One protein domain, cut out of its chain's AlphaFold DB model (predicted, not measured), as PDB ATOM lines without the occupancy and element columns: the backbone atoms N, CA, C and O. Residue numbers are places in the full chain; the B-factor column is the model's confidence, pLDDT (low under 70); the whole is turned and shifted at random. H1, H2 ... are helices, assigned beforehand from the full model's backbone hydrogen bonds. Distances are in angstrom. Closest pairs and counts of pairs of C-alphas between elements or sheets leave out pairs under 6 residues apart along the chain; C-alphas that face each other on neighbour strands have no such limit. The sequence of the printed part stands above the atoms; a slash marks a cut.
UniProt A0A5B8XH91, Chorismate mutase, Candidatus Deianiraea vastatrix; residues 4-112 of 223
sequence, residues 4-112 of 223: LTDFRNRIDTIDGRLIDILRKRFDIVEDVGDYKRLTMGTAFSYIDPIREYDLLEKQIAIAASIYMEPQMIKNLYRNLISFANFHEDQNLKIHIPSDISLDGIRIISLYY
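What this domain is: This is residues 4 to 112 of the 223 residues of the protein "Chorismate mutase" of Candidatus Deianiraea vastatrix (UniProt A0A5B8XH91). A long helix, H1, meets one end of a helical hairpin, H2 and H3, and the first part of H1, residues 4 to 21, sticks out as a free arm. H1 and H3 make an open V that closes where residues 84 to 88 of H3 meet residues 26 to 34 of H1; H2 folds against H3 away from H1, and the short H4 comes to H3 end-on, after a long loop. The printed part has 109 residues with four named helices, in the order H1, H2, H3, H4, and no named strand; its class is all helix. It is loose, with a radius of gyration of the C-alphas of 16.8 A, and elongated, spanning 55 by 31 by 20 A.

Where its parts are: H1 runs from Leu 4, with its C-alpha at (-18.099, 17.297, -43.156), to Met 40, 52.7 A from first to last C-alpha. After a short link of 8 residues comes H2, residues 49 to 65, 24.5 A long. A tight link of 4 residues leads to H3, residues 70 to 88, 26.7 A long, which ends with C-alpha 88 at (-24.273, -4.960, -9.748). H4, residues 102 to 111, ends with C-alpha 111 at (-37.194, -1.168, -17.849).

How they stand to each other: H3 is the hub and touches the three other helices. Residues 84 to 88 of H3 touch residues 26 to 34 of H1; the closest C-alphas, of Gly 33 and Glu 88, are 4.7 A apart. H1 and H3 run the same way at a steep tilt of 45 degrees. H2 and H3 form a helical hairpin and touch, with the C-alphas of Ile 60 and Pro 70 closest at 5.3 A. They run opposite ways at a tilt of 37 degrees, only just steep. H4 touches H3 at residues 78 to 82 of H3, about perpendicular at 90 degrees; the closest C-alphas are those of Arg 78 and Tyr 111, 5.6 A apart. The helix packing is mostly crossed, with 0 of these 3 touching pairs at a shallow tilt. H2 and H4 are near each other, with 7 pairs of C-alphas within 10 A. H1 is apart from H2 and from H4. In H1, H2, H3 and H4 every O i to N i+4 pair is within hydrogen-bond range.

The domain as a whole: The two C-alphas farthest apart, of Thr 5 and Ser 98, are 56.5 A apart. Residues 4 to 21 and residues 97 to 103 stand free; the body without them spans 42 by 31 by 17 A. The link from H3 to H4, residues 89 to 101, is long. The printed part has no cut. The mean pLDDT of the printed part is 79.9, and residues 41 to 47 and 89 to 112 are under 70.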
ATOM      1  N   LEU A   4     -17.568  18.572 -43.645       96.00
ATOM      2  CA  LEU A   4     -18.099  17.297 -43.156       96.00
ATOM      3  C   LEU A   4     -17.098  16.536 -42.270       96.00
ATOM      4  O   LEU A   4     -17.489  15.981 -41.247       96.00
ATOM      5  N   THR A   5     -15.818  16.516 -42.648       97.56
ATOM      6  CA  THR A   5     -14.746  15.903 -41.852       97.56
ATOM      7  C   THR A   5     -14.604  16.613 -40.512       97.56
ATOM      8  O   THR A   5     -14.511  15.953 -39.483       97.56
ATOM      9  N   ASP A   6     -14.677  17.943 -40.502       97.56
ATOM     10  CA  ASP A   6     -14.572  18.719 -39.264       97.56
ATOM     11  C   ASP A   6     -15.748  18.434 -38.316       97.56
ATOM     12  O   ASP A   6     -15.556  18.309 -37.107       97.56
ATOM     13  N   PHE A   7     -16.970  18.281 -38.845       98.00
ATOM     14  CA  PHE A   7     -18.122  17.871 -38.036       98.00
ATOM     15  C   PHE A   7     -17.965  16.463 -37.462       98.00
ATOM     16  O   PHE A   7     -18.246  16.274 -36.281       98.00
ATOM     17  N   ARG A   8     -17.481  15.498 -38.253       97.94
ATOM     18  CA  ARG A   8     -17.237  14.127 -37.780       97.94
ATOM     19  C   ARG A   8     -16.199  14.092 -36.664       97.94
ATOM     20  O   ARG A   8     -16.503  13.591 -35.595       97.94
ATOM     21  N   ASN A   9     -15.069  14.776 -36.835       97.88
ATOM     22  CA  ASN A   9     -14.032  14.849 -35.800       97.88
ATOM     23  C   ASN A   9     -14.557  15.440 -34.477       97.88
ATOM     24  O   ASN A   9     -14.141  15.043 -33.385       97.88
ATOM     25  N   ARG A  10     -15.478  16.411 -34.556       98.12
ATOM     26  CA  ARG A  10     -16.135  16.983 -33.371       98.12
ATOM     27  C   ARG A  10     -17.083  15.988 -32.703       98.12
ATOM     28  O   ARG A  10     -17.119  15.969 -31.475       98.12
ATOM     29  N   ILE A  11     -17.821  15.193 -33.480       98.00
ATOM     30  CA  ILE A  11     -18.669  14.106 -32.966       98.00
ATOM     31  C   ILE A  11     -17.794  13.049 -32.288       98.00
ATOM     32  O   ILE A  11     -18.003  12.782 -31.113       98.00
ATOM     33  N   ASP A  12     -16.731  12.584 -32.947       98.06
ATOM     34  CA  ASP A  12     -15.811  11.580 -32.395       98.06
ATOM     35  C   ASP A  12     -15.202  12.037 -31.056       98.06
ATOM     36  O   ASP A  12     -15.048  11.263 -30.112       98.06
ATOM     37  N   THR A  13     -14.899  13.334 -30.938       98.38
ATOM     38  CA  THR A  13     -14.412  13.928 -29.684       98.38
ATOM     39  C   THR A  13     -15.466  13.880 -28.573       98.38
ATOM     40  O   THR A  13     -15.126  13.662 -27.408       98.38
ATOM     41  N   ILE A  14     -16.738  14.118 -28.903       98.31
ATOM     42  CA  ILE A  14     -17.851  14.022 -27.948       98.31
ATOM     43  C   ILE A  14     -18.056  12.562 -27.544       98.31
ATOM     44  O   ILE A  14     -18.146  12.283 -26.351       98.31
ATOM     45  N   ASP A  15     -18.040  11.639 -28.500       98.06
ATOM     46  CA  ASP A  15     -18.239  10.212 -28.257       98.06
ATOM     47  C   ASP A  15     -17.139   9.637 -27.357       98.06
ATOM     48  O   ASP A  15     -17.429   8.930 -26.390       98.06
ATOM     49  N   GLY A  16     -15.882  10.043 -27.564       97.56
ATOM     50  CA  GLY A  16     -14.785   9.690 -26.659       97.56
ATOM     51  C   GLY A  16     -15.011  10.171 -25.218       97.56
ATOM     52  O   GLY A  16     -14.707   9.454 -24.264       97.56
ATOM     53  N   ARG A  17     -15.603  11.360 -25.032       98.38
ATOM     54  CA  ARG A  17     -15.962  11.873 -23.695       98.38
ATOM     55  C   ARG A  17     -17.142  11.125 -23.091       98.38
ATOM     56  O   ARG A  17     -17.141  10.892 -21.886       98.38
ATOM     57  N   LEU A  18     -18.130  10.747 -23.903       97.31
ATOM     58  CA  LEU A  18     -19.254   9.931 -23.450       97.31
ATOM     59  C   LEU A  18     -18.757   8.589 -22.906       97.31
ATOM     60  O   LEU A  18     -19.168   8.204 -21.817       97.31
ATOM     61  N   ILE A  19     -17.819   7.933 -23.593       96.38
ATOM     62  CA  ILE A  19     -17.228   6.667 -23.132       96.38
ATOM     63  C   ILE A  19     -16.527   6.832 -21.776       96.38
ATOM     64  O   ILE A  19     -16.768   6.035 -20.870       96.38
ATOM     65  N   ASP A  20     -15.706   7.872 -21.586       97.50
ATOM     66  CA  ASP A  20     -15.035   8.098 -20.294       97.50
ATOM     67  C   ASP A  20     -16.027   8.406 -19.158       97.50
ATOM     68  O   ASP A  20     -15.860   7.921 -18.038       97.50
ATOM     69  N   ILE A  21     -17.093   9.167 -19.435       98.00
ATOM     70  CA  ILE A  21     -18.161   9.436 -18.459       98.00
ATOM     71  C   ILE A  21     -18.892   8.145 -18.087       98.00
ATOM     72  O   ILE A  21     -19.154   7.907 -16.907       98.00
ATOM     73  N   LEU A  22     -19.214   7.310 -19.076       95.62
ATOM     74  CA  LEU A  22     -19.872   6.031 -18.844       95.62
ATOM     75  C   LEU A  22     -18.988   5.111 -18.004       95.62
ATOM     76  O   LEU A  22     -19.470   4.598 -17.002       95.62
ATOM     77  N   ARG A  23     -17.697   4.982 -18.333       96.25
ATOM     78  CA  ARG A  23     -16.732   4.220 -17.530       96.25
ATOM     79  C   ARG A  23     -16.756   4.662 -16.065       96.25
ATOM     80  O   ARG A  23     -17.031   3.851 -15.196       96.25
ATOM     81  N   LYS A  24     -16.596   5.964 -15.801       97.44
ATOM     82  CA  LYS A  24     -16.646   6.521 -14.434       97.44
ATOM     83  C   LYS A  24     -17.966   6.240 -13.721       97.44
ATOM     84  O   LYS A  24     -17.979   6.014 -12.516       97.44
ATOM     85  N   ARG A  25     -19.090   6.282 -14.443       95.56
ATOM     86  CA  ARG A  25     -20.392   5.916 -13.878       95.56
ATOM     87  C   ARG A  25     -20.401   4.448 -13.451       95.56
ATOM     88  O   ARG A  25     -20.942   4.163 -12.392       95.56
ATOM     89  N   PHE A  26     -19.851   3.548 -14.262       92.62
ATOM     90  CA  PHE A  26     -19.815   2.120 -13.945       92.62
ATOM     91  C   PHE A  26     -18.832   1.778 -12.824       92.62
ATOM     92  O   PHE A  26     -19.194   0.953 -11.995       92.62
ATOM     93  N   ASP A  27     -17.701   2.483 -12.714       94.31
ATOM     94  CA  ASP A  27     -16.807   2.380 -11.549       94.31
ATOM     95  C   ASP A  27     -17.603   2.644 -10.244       94.31
ATOM     96  O   ASP A  27     -17.560   1.871  -9.294       94.31
ATOM     97  N   ILE A  28     -18.446   3.689 -10.226       95.06
ATOM     98  CA  ILE A  28     -19.303   4.010  -9.066       95.06
ATOM     99  C   ILE A  28     -20.401   2.956  -8.849       95.06
ATOM    100  O   ILE A  28     -20.771   2.667  -7.715       95.06
ATOM    101  N   VAL A  29     -20.977   2.412  -9.923       90.75
ATOM    102  CA  VAL A  29     -21.989   1.345  -9.828       90.75
ATOM    103  C   VAL A  29     -21.380   0.082  -9.210       90.75
ATOM    104  O   VAL A  29     -22.031  -0.570  -8.399       90.75
ATOM    105  N   GLU A  30     -20.131  -0.241  -9.542       89.62
ATOM    106  CA  GLU A  30     -19.389  -1.340  -8.923       89.62
ATOM    107  C   GLU A  30     -19.201  -1.109  -7.419       89.62
ATOM    108  O   GLU A  30     -19.589  -1.971  -6.630       89.62
ATOM    109  N   ASP A  31     -18.754   0.088  -7.022       91.19
ATOM    110  CA  ASP A  31     -18.631   0.477  -5.611       91.19
ATOM    111  C   ASP A  31     -19.974   0.364  -4.859       91.19
ATOM    112  O   ASP A  31     -20.031  -0.089  -3.712       91.19
ATOM    113  N   VAL A  32     -21.083   0.757  -5.500       88.44
ATOM    114  CA  VAL A  32     -22.439   0.614  -4.942       88.44
ATOM    115  C   VAL A  32     -22.806  -0.859  -4.774       88.44
ATOM    116  O   VAL A  32     -23.344  -1.235  -3.729       88.44
ATOM    117  N   GLY A  33     -22.512  -1.696  -5.770       85.44
ATOM    118  CA  GLY A  33     -22.722  -3.139  -5.706       85.44
ATOM    119  C   GLY A  33     -21.935  -3.784  -4.563       85.44
ATOM    120  O   GLY A  33     -22.505  -4.541  -3.773       85.44
ATOM    121  N   ASP A  34     -20.655  -3.438  -4.417       86.88
ATOM    122  CA  ASP A  34     -19.802  -3.903  -3.319       86.88
ATOM    123  C   ASP A  34     -20.332  -3.460  -1.960       86.88
ATOM    124  O   ASP A  34     -20.471  -4.276  -1.046       86.88
ATOM    125  N   TYR A  35     -20.711  -2.189  -1.831       87.69
ATOM    126  CA  TYR A  35     -21.286  -1.667  -0.599       87.69
ATOM    127  C   TYR A  35     -22.578  -2.401  -0.213       87.69
ATOM    128  O   TYR A  35     -22.733  -2.804   0.944       87.69
ATOM    129  N   LYS A  36     -23.494  -2.626  -1.166       83.25
ATOM    130  CA  LYS A  36     -24.731  -3.393  -0.935       83.25
ATOM    131  C   LYS A  36     -24.416  -4.820  -0.486       83.25
ATOM    132  O   LYS A  36     -24.954  -5.265   0.525       83.25
ATOM    133  N   ARG A  37     -23.492  -5.515  -1.160       82.19
ATOM    134  CA  ARG A  37     -23.072  -6.877  -0.784       82.19
ATOM    135  C   ARG A  37     -22.500  -6.941   0.631       82.19
ATOM    136  O   ARG A  37     -22.847  -7.850   1.382       82.19
ATOM    137  N   LEU A  38     -21.648  -5.982   0.996       84.88
ATOM    138  CA  LEU A  38     -20.996  -5.929   2.305       84.88
ATOM    139  C   LEU A  38     -21.966  -5.584   3.440       84.88
ATOM    140  O   LEU A  38     -21.849  -6.137   4.531       84.88
ATOM    141  N   THR A  39     -22.908  -4.670   3.202       83.50
ATOM    142  CA  THR A  39     -23.794  -4.142   4.256       83.50
ATOM    143  C   THR A  39     -25.121  -4.880   4.376       83.50
ATOM    144  O   THR A  39     -25.662  -4.974   5.476       83.50
ATOM    145  N   MET A  40     -25.644  -5.414   3.272       77.00
ATOM    146  CA  MET A  40     -26.952  -6.074   3.211       77.00
ATOM    147  C   MET A  40     -26.843  -7.594   3.015       77.00
ATOM    148  O   MET A  40     -27.815  -8.312   3.237       77.00
ATOM    149  N   GLY A  41     -25.662  -8.106   2.655       68.00
ATOM    150  CA  GLY A  41     -25.422  -9.524   2.392       68.00
ATOM    151  C   GLY A  41     -25.804  -9.966   0.972       68.00
ATOM    152  O   GLY A  41     -26.480  -9.267   0.223       68.00
ATOM    153  N   THR A  42     -25.381 -11.174   0.588       61.81
ATOM    154  CA  THR A  42     -25.513 -11.724  -0.782       61.81
ATOM    155  C   THR A  42     -26.934 -12.146  -1.176       61.81
ATOM    156  O   THR A  42     -27.179 -12.514  -2.325       61.81
ATOM    157  N   ALA A  43     -27.880 -12.118  -0.236       56.50
ATOM    158  CA  ALA A  43     -29.283 -12.445  -0.488       56.50
ATOM    159  C   ALA A  43     -30.111 -11.234  -0.956       56.50
ATOM    160  O   ALA A  43     -31.226 -11.421  -1.440       56.50
ATOM    161  N   PHE A  44     -29.577 -10.016  -0.832       55.88
ATOM    162  CA  PHE A  44     -30.305  -8.777  -1.085       55.88
ATOM    163  C   PHE A  44     -29.825  -8.111  -2.377       55.88
ATOM    164  O   PHE A  44     -28.955  -7.246  -2.367       55.88
ATOM    165  N   SER A  45     -30.436  -8.497  -3.497       54.91
ATOM    166  CA  SER A  45     -30.466  -7.665  -4.701       54.91
ATOM    167  C   SER A  45     -31.788  -6.913  -4.697       54.91
ATOM    168  O   SER A  45     -32.852  -7.501  -4.893       54.91
ATOM    169  N   TYR A  46     -31.730  -5.617  -4.404       62.88
ATOM    170  CA  TYR A  46     -32.874  -4.728  -4.542       62.88
ATOM    171  C   TYR A  46     -32.600  -3.762  -5.687       62.88
ATOM    172  O   TYR A  46     -31.849  -2.793  -5.556       62.88
ATOM    173  N   ILE A  47     -33.254  -4.045  -6.806       69.88
ATOM    174  CA  ILE A  47     -33.731  -2.990  -7.692       69.88
ATOM    175  C   ILE A  47     -34.704  -2.147  -6.868       69.88
ATOM    176  O   ILE A  47     -35.591  -2.699  -6.214       69.88
ATOM    177  N   ASP A  48     -34.520  -0.831  -6.877       74.00
ATOM    178  CA  ASP A  48     -35.415   0.126  -6.228       74.00
ATOM    179  C   ASP A  48     -36.190   0.886  -7.318       74.00
ATOM    180  O   ASP A  48     -35.677   1.860  -7.883       74.00
ATOM    181  N   PRO A  49     -37.426   0.452  -7.640       70.62
ATOM    182  CA  PRO A  49     -38.203   1.046  -8.721       70.62
ATOM    183  C   PRO A  49     -38.544   2.518  -8.474       70.62
ATOM    184  O   PRO A  49     -38.703   3.272  -9.433       70.62
ATOM    185  N   ILE A  50     -38.653   2.939  -7.206       75.94
ATOM    186  CA  ILE A  50     -38.945   4.331  -6.845       75.94
ATOM    187  C   ILE A  50     -37.720   5.182  -7.167       75.94
ATOM    188  O   ILE A  50     -37.818   6.174  -7.888       75.94
ATOM    189  N   ARG A  51     -36.536   4.742  -6.729       82.75
ATOM    190  CA  ARG A  51     -35.274   5.429  -7.019       82.75
ATOM    191  C   ARG A  51     -34.981   5.530  -8.517       82.75
ATOM    192  O   ARG A  51     -34.390   6.529  -8.951       82.75
ATOM    193  N   GLU A  52     -35.338   4.508  -9.291       84.06
ATOM    194  CA  GLU A  52     -35.207   4.493 -10.753       84.06
ATOM    195  C   GLU A  52     -36.196   5.442 -11.430       84.06
ATOM    196  O   GLU A  52     -35.798   6.203 -12.314       84.06
ATOM    197  N   TYR A  53     -37.458   5.442 -10.990       81.06
ATOM    198  CA  TYR A  53     -38.474   6.373 -11.474       81.06
ATOM    199  C   TYR A  53     -38.060   7.829 -11.226       81.06
ATOM    200  O   TYR A  53     -38.022   8.624 -12.167       81.06
ATOM    201  N   ASP A  54     -37.636   8.154 -10.005       84.12
ATOM    202  CA  ASP A  54     -37.191   9.500  -9.637       84.12
ATOM    203  C   ASP A  54     -35.966   9.945 -10.445       84.12
ATOM    204  O   ASP A  54     -35.855  11.106 -10.856       84.12
ATOM    205  N   LEU A  55     -35.031   9.020 -10.710       89.00
ATOM    206  CA  LEU A  55     -33.897   9.289 -11.591       89.00
ATOM    207  C   LEU A  55     -34.377   9.654 -12.991       89.00
ATOM    208  O   LEU A  55     -33.908  10.636 -13.560       89.00
ATOM    209  N   LEU A  56     -35.276   8.847 -13.548       88.31
ATOM    210  CA  LEU A  56     -35.751   8.988 -14.913       88.31
ATOM    211  C   LEU A  56     -36.499  10.309 -15.107       88.31
ATOM    212  O   LEU A  56     -36.163  11.064 -16.019       88.31
ATOM    213  N   GLU A  57     -37.443  10.624 -14.218       89.12
ATOM    214  CA  GLU A  57     -38.210  11.874 -14.252       89.12
ATOM    215  C   GLU A  57     -37.294  13.096 -14.139       89.12
ATOM    216  O   GLU A  57     -37.398  14.039 -14.929       89.12
ATOM    217  N   LYS A  58     -36.309  13.054 -13.231       94.38
ATOM    218  CA  LYS A  58     -35.317  14.130 -13.099       94.38
ATOM    219  C   LYS A  58     -34.543  14.360 -14.397       94.38
ATOM    220  O   LYS A  58     -34.316  15.505 -14.784       94.38
ATOM    221  N   GLN A  59     -34.111  13.294 -15.067       94.94
ATOM    222  CA  GLN A  59     -33.299  13.408 -16.282       94.94
ATOM    223  C   GLN A  59     -34.129  13.834 -17.491       94.94
ATOM    224  O   GLN A  59     -33.650  14.618 -18.308       94.94
ATOM    225  N   ILE A  60     -35.388  13.399 -17.568       91.44
ATOM    226  CA  ILE A  60     -36.356  13.890 -18.552       91.44
ATOM    227  C   ILE A  60     -36.576  15.399 -18.387       91.44
ATOM    228  O   ILE A  60     -36.538  16.134 -19.375       91.44
ATOM    229  N   ALA A  61     -36.739  15.884 -17.153       93.62
ATOM    230  CA  ALA A  61     -36.906  17.311 -16.890       93.62
ATOM    231  C   ALA A  61     -35.663  18.127 -17.300       93.62
ATOM    232  O   ALA A  61     -35.788  19.166 -17.950       93.62
ATOM    233  N   ILE A  62     -34.458  17.633 -16.983       95.38
ATOM    234  CA  ILE A  62     -33.195  18.261 -17.411       95.38
ATOM    235  C   ILE A  62     -33.106  18.298 -18.940       95.38
ATOM    236  O   ILE A  62     -32.809  19.348 -19.505       95.38
ATOM    237  N   ALA A  63     -33.408  17.191 -19.617       93.25
ATOM    238  CA  ALA A  63     -33.377  17.096 -21.073       93.25
ATOM    239  C   ALA A  63     -34.310  18.096 -21.757       93.25
ATOM    240  O   ALA A  63     -33.898  18.790 -22.688       93.25
ATOM    241  N   ALA A  64     -35.540  18.215 -21.249       92.00
ATOM    242  CA  ALA A  64     -36.505  19.181 -21.751       92.00
ATOM    243  C   ALA A  64     -35.982  20.623 -21.623       92.00
ATOM    244  O   ALA A  64     -36.179  21.427 -22.533       92.00
ATOM    245  N   SER A  65     -35.252  20.940 -20.543       95.50
ATOM    246  CA  SER A  65     -34.669  22.276 -20.331       95.50
ATOM    247  C   SER A  65     -33.545  22.638 -21.313       95.50
ATOM    248  O   SER A  65     -33.260  23.819 -21.502       95.50
ATOM    249  N   ILE A  66     -32.933  21.642 -21.965       95.56
ATOM    250  CA  ILE A  66     -31.853  21.820 -22.949       95.56
ATOM    251  C   ILE A  66     -32.274  21.430 -24.374       95.56
ATOM    252  O   ILE A  66     -31.421  21.166 -25.219       95.56
ATOM    253  N   TYR A  67     -33.584  21.409 -24.649       94.75
ATOM    254  CA  TYR A  67     -34.165  21.100 -25.963       94.75
ATOM    255  C   TYR A  67     -33.814  19.705 -26.507       94.75
ATOM    256  O   TYR A  67     -33.795  19.492 -27.720       94.75
ATOM    257  N   MET A  68     -33.551  18.739 -25.623       94.12
ATOM    258  CA  MET A  68     -33.422  17.333 -25.999       94.12
ATOM    259  C   MET A  68     -34.780  16.634 -25.929       94.12
ATOM    260  O   MET A  68     -35.599  16.916 -25.055       94.12
ATOM    261  N   GLU A  69     -35.013  15.704 -26.854       94.38
ATOM    262  CA  GLU A  69     -36.270  14.965 -26.939       94.38
ATOM    263  C   GLU A  69     -36.424  14.023 -25.716       94.38
ATOM    264  O   GLU A  69     -35.541  13.192 -25.463       94.38
ATOM    265  N   PRO A  70     -37.507  14.156 -24.918       86.56
ATOM    266  CA  PRO A  70     -37.703  13.385 -23.687       86.56
ATOM    267  C   PRO A  70     -37.670  11.865 -23.857       86.56
ATOM    268  O   PRO A  70     -37.105  11.162 -23.014       86.56
ATOM    269  N   GLN A  71     -38.261  11.333 -24.929       86.19
ATOM    270  CA  GLN A  71     -38.347   9.895 -25.169       86.19
ATOM    271  C   GLN A  71     -36.970   9.279 -25.459       86.19
ATOM    272  O   GLN A  71     -36.687   8.168 -25.004       86.19
ATOM    273  N   MET A  72     -36.080  10.003 -26.136       89.62
ATOM    274  CA  MET A  72     -34.694   9.610 -26.376       89.62
ATOM    275  C   MET A  72     -33.937   9.465 -25.056       89.62
ATOM    276  O   MET A  72     -33.279   8.449 -24.827       89.62
ATOM    277  N   ILE A  73     -34.069  10.442 -24.156       93.06
ATOM    278  CA  ILE A  73     -33.407  10.419 -22.844       93.06
ATOM    279  C   ILE A  73     -33.981   9.323 -21.961       93.06
ATOM    280  O   ILE A  73     -33.229   8.593 -21.315       93.06
ATOM    281  N   LYS A  74     -35.298   9.135 -22.008       86.56
ATOM    282  CA  LYS A  74     -35.965   8.028 -21.334       86.56
ATOM    283  C   LYS A  74     -35.405   6.671 -21.765       86.56
ATOM    284  O   LYS A  74     -35.089   5.842 -20.915       86.56
ATOM    285  N   ASN A  75     -35.257   6.449 -23.070       85.62
ATOM    286  CA  ASN A  75     -34.718   5.200 -23.612       85.62
ATOM    287  C   ASN A  75     -33.241   5.006 -23.238       85.62
ATOM    288  O   ASN A  75     -32.854   3.918 -22.816       85.62
ATOM    289  N   LEU A  76     -32.431   6.065 -23.331       90.75
ATOM    290  CA  LEU A  76     -31.020   6.028 -22.946       90.75
ATOM    291  C   LEU A  76     -30.851   5.648 -21.470       90.75
ATOM    292  O   LEU A  76     -30.109   4.721 -21.153       90.75
ATOM    293  N   TYR A  77     -31.554   6.332 -20.565       91.94
ATOM    294  CA  TYR A  77     -31.415   6.083 -19.130       91.94
ATOM    295  C   TYR A  77     -31.928   4.711 -18.711       91.94
ATOM    296  O   TYR A  77     -31.314   4.090 -17.850       91.94
ATOM    297  N   ARG A  78     -32.986   4.195 -19.344       86.38
ATOM    298  CA  ARG A  78     -33.437   2.814 -19.117       86.38
ATOM    299  C   ARG A  78     -32.352   1.800 -19.438       86.38
ATOM    300  O   ARG A  78     -32.077   0.941 -18.609       86.38
ATOM    301  N   ASN A  79     -31.673   1.957 -20.573       85.12
ATOM    302  CA  ASN A  79     -30.546   1.092 -20.915       85.12
ATOM    303  C   ASN A  79     -29.422   1.217 -19.876       85.12
ATOM    304  O   ASN A  79     -28.920   0.210 -19.391       85.12
ATOM    305  N   LEU A  80     -29.062   2.438 -19.467       89.38
ATOM    306  CA  LEU A  80     -28.011   2.662 -18.465       89.38
ATOM    307  C   LEU A  80     -28.336   2.089 -17.080       89.38
ATOM    308  O   LEU A  80     -27.423   1.673 -16.365       89.38
ATOM    309  N   ILE A  81     -29.606   2.118 -16.679       87.38
ATOM    310  CA  ILE A  81     -30.096   1.507 -15.439       87.38
ATOM    311  C   ILE A  81     -30.053  -0.016 -15.574       87.38
ATOM    312  O   ILE A  81     -29.453  -0.675 -14.735       87.38
ATOM    313  N   SER A  82     -30.579  -0.567 -16.670       82.62
ATOM    314  CA  SER A  82     -30.561  -2.009 -16.921       82.62
ATOM    315  C   SER A  82     -29.139  -2.578 -16.921       82.62
ATOM    316  O   SER A  82     -28.906  -3.607 -16.293       82.62
ATOM    317  N   PHE A  83     -28.181  -1.906 -17.568       83.88
ATOM    318  CA  PHE A  83     -26.774  -2.311 -17.529       83.88
ATOM    319  C   PHE A  83     -26.167  -2.173 -16.133       83.88
ATOM    320  O   PHE A  83     -25.372  -3.021 -15.744       83.88
ATOM    321  N   ALA A  84     -26.522  -1.128 -15.377       86.81
ATOM    322  CA  ALA A  84     -26.035  -0.966 -14.010       86.81
ATOM    323  C   ALA A  84     -26.514  -2.111 -13.113       86.81
ATOM    324  O   ALA A  84     -25.700  -2.737 -12.451       86.81
ATOM    325  N   ASN A  85     -27.799  -2.450 -13.176       82.12
ATOM    326  CA  ASN A  85     -28.372  -3.524 -12.369       82.12
ATOM    327  C   ASN A  85     -27.764  -4.887 -12.730       82.12
ATOM    328  O   ASN A  85     -27.451  -5.669 -11.839       82.12
ATOM    329  N   PHE A  86     -27.524  -5.145 -14.021       78.00
ATOM    330  CA  PHE A  86     -26.808  -6.346 -14.465       78.00
ATOM    331  C   PHE A  86     -25.347  -6.384 -13.979       78.00
ATOM    332  O   PHE A  86     -24.836  -7.446 -13.635       78.00
ATOM    333  N   HIS A  87     -24.668  -5.234 -13.956       78.44
ATOM    334  CA  HIS A  87     -23.290  -5.130 -13.475       78.44
ATOM    335  C   HIS A  87     -23.195  -5.290 -11.949       78.44
ATOM    336  O   HIS A  87     -22.246  -5.891 -11.450       78.44
ATOM    337  N   GLU A  88     -24.176  -4.776 -11.201       75.94
ATOM    338  CA  GLU A  88     -24.273  -4.960  -9.748       75.94
ATOM    339  C   GLU A  88     -24.550  -6.422  -9.380       75.94
ATOM    340  O   GLU A  88     -23.938  -6.936  -8.439       75.94
ATOM    341  N   ASP A  89     -25.437  -7.096 -10.118       68.12
ATOM    342  CA  ASP A  89     -25.803  -8.491  -9.887       68.12
ATOM    343  C   ASP A  89     -26.052  -9.233 -11.212       68.12
ATOM    344  O   ASP A  89     -27.078  -9.063 -11.873       68.12
ATOM    345  N   GLN A  90     -25.132 -10.134 -11.573       62.16
ATOM    346  CA  GLN A  90     -25.284 -11.012 -12.743       62.16
ATOM    347  C   GLN A  90     -26.440 -12.016 -12.595       62.16
ATOM    348  O   GLN A  90     -26.833 -12.657 -13.568       62.16
ATOM    349  N   ASN A  91     -26.995 -12.157 -11.387       53.81
ATOM    350  CA  ASN A  91     -28.173 -12.958 -11.091       53.81
ATOM    351  C   ASN A  91     -29.326 -12.058 -10.638       53.81
ATOM    352  O   ASN A  91     -29.867 -12.299  -9.564       53.81
ATOM    353  N   LEU A  92     -29.689 -11.048 -11.446       54.91
ATOM    354  CA  LEU A  92     -30.820 -10.126 -11.246       54.91
ATOM    355  C   LEU A  92     -31.994 -10.781 -10.497       54.91
ATOM    356  O   LEU A  92     -32.871 -11.412 -11.089       54.91
ATOM    357  N   LYS A  93     -32.025 -10.618  -9.173       53.34
ATOM    358  CA  LYS A  93     -33.184 -10.967  -8.351       53.34
ATOM    359  C   LYS A  93     -33.983  -9.696  -8.166       53.34
ATOM    360  O   LYS A  93     -33.492  -8.728  -7.587       53.34
ATOM    361  N   ILE A  94     -35.206  -9.699  -8.676       52.50
ATOM    362  CA  ILE A  94     -36.134  -8.589  -8.493       52.50
ATOM    363  C   ILE A  94     -36.974  -8.901  -7.277       52.50
ATOM    364  O   ILE A  94     -37.793  -9.820  -7.301       52.50
ATOM    365  N   HIS A  95     -36.786  -8.131  -6.213       47.47
ATOM    366  CA  HIS A  95     -37.736  -8.163  -5.123       47.47
ATOM    367  C   HIS A  95     -39.029  -7.480  -5.582       47.47
ATOM    368  O   HIS A  95     -39.097  -6.259  -5.704       47.47
ATOM    369  N   ILE A  96     -40.064  -8.281  -5.817       51.69
ATOM    370  CA  ILE A  96     -41.424  -7.814  -6.074       51.69
ATOM    371  C   ILE A  96     -42.171  -7.939  -4.740       51.69
ATOM    372  O   ILE A  96     -42.446  -9.064  -4.321       51.69
ATOM    373  N   PRO A  97     -42.454  -6.828  -4.030       45.12
ATOM    374  CA  PRO A  97     -43.357  -6.841  -2.887       45.12
ATOM    375  C   PRO A  97     -44.633  -7.632  -3.194       45.12
ATOM    376  O   PRO A  97     -45.182  -7.544  -4.293       45.12
ATOM    377  N   SER A  98     -45.101  -8.421  -2.227       47.78
ATOM    378  CA  SER A  98     -46.266  -9.308  -2.375       47.78
ATOM    379  C   SER A  98     -47.576  -8.578  -2.714       47.78
ATOM    380  O   SER A  98     -48.560  -9.218  -3.071       47.78
ATOM    381  N   ASP A  99     -47.588  -7.257  -2.587       45.97
ATOM    382  CA  ASP A  99     -48.686  -6.331  -2.844       45.97
ATOM    383  C   ASP A  99     -48.538  -5.547  -4.162       45.97
ATOM    384  O   ASP A  99     -49.347  -4.659  -4.440       45.97
ATOM    385  N   ILE A 100     -47.549  -5.872  -5.006       45.09
ATOM    386  CA  ILE A 100     -47.412  -5.228  -6.314       45.09
ATOM    387  C   ILE A 100     -48.638  -5.528  -7.190       45.09
ATOM    388  O   ILE A 100     -48.941  -6.673  -7.532       45.09
ATOM    389  N   SER A 101     -49.328  -4.461  -7.595       50.31
ATOM    390  CA  SER A 101     -50.371  -4.520  -8.615       50.31
ATOM    391  C   SER A 101     -49.784  -4.956  -9.967       50.31
ATOM    392  O   SER A 101     -48.585  -4.832 -10.216       50.31
ATOM    393  N   LEU A 102     -50.633  -5.411 -10.896       47.69
ATOM    394  CA  LEU A 102     -50.259  -5.676 -12.300       47.69
ATOM    395  C   LEU A 102     -49.444  -4.530 -12.941       47.69
ATOM    396  O   LEU A 102     -48.637  -4.769 -13.842       47.69
ATOM    397  N   ASP A 103     -49.599  -3.300 -12.445       46.91
ATOM    398  CA  ASP A 103     -48.833  -2.141 -12.895       46.91
ATOM    399  C   ASP A 103     -47.341  -2.237 -12.558       46.91
ATOM    400  O   ASP A 103     -46.522  -1.829 -13.377       46.91
ATOM    401  N   GLY A 104     -46.946  -2.825 -11.424       49.31
ATOM    402  CA  GLY A 104     -45.526  -2.983 -11.090       49.31
ATOM    403  C   GLY A 104     -44.816  -3.993 -11.996       49.31
ATOM    404  O   GLY A 104     -43.704  -3.728 -12.443       49.31
ATOM    405  N   ILE A 105     -45.486  -5.086 -12.378       52.09
ATOM    406  CA  ILE A 105     -44.967  -6.047 -13.373       52.09
ATOM    407  C   ILE A 105     -44.794  -5.367 -14.739       52.09
ATOM    408  O   ILE A 105     -43.782  -5.545 -15.419       52.09
ATOM    409  N   ARG A 106     -45.759  -4.530 -15.130       51.06
ATOM    410  CA  ARG A 106     -45.702  -3.762 -16.376       51.06
ATOM    411  C   ARG A 106     -44.606  -2.698 -16.361       51.06
ATOM    412  O   ARG A 106     -44.000  -2.426 -17.389       51.06
ATOM    413  N   ILE A 107     -44.344  -2.079 -15.213       53.66
ATOM    414  CA  ILE A 107     -43.228  -1.144 -15.041       53.66
ATOM    415  C   ILE A 107     -41.909  -1.890 -15.246       53.66
ATOM    416  O   ILE A 107     -41.083  -1.457 -16.042       53.66
ATOM    417  N   ILE A 108     -41.761  -3.052 -14.615       55.88
ATOM    418  CA  ILE A 108     -40.588  -3.914 -14.731       55.88
ATOM    419  C   ILE A 108     -40.310  -4.300 -16.204       55.88
ATOM    420  O   ILE A 108     -39.190  -4.117 -16.679       55.88
ATOM    421  N   SER A 109     -41.317  -4.715 -16.982       54.44
ATOM    422  CA  SER A 109     -41.137  -5.046 -18.413       54.44
ATOM    423  C   SER A 109     -40.834  -3.843 -19.319       54.44
ATOM    424  O   SER A 109     -40.373  -4.006 -20.448       54.44
ATOM    425  N   LEU A 110     -41.058  -2.614 -18.841       53.12
ATOM    426  CA  LEU A 110     -40.673  -1.388 -19.544       53.12
ATOM    427  C   LEU A 110     -39.218  -0.966 -19.282       53.12
ATOM    428  O   LEU A 110     -38.727  -0.094 -20.007       53.12
ATOM    429  N   TYR A 111     -38.564  -1.515 -18.251       50.38
ATOM    430  CA  TYR A 111     -37.194  -1.168 -17.849       50.38
ATOM    431  C   TYR A 111     -36.138  -2.138 -18.377       50.38
ATOM    432  O   TYR A 111     -35.047  -1.694 -18.731       50.38
ATOM    433  N   TYR A 112     -36.461  -3.426 -18.486       52.94
ATOM    434  CA  TYR A 112     -35.514  -4.446 -18.925       52.94
ATOM    435  C   TYR A 112     -35.880  -4.915 -20.338       52.94
ATOM    436  O   TYR A 112     -36.898  -5.581 -20.509       52.94
TER     437      TYR A 112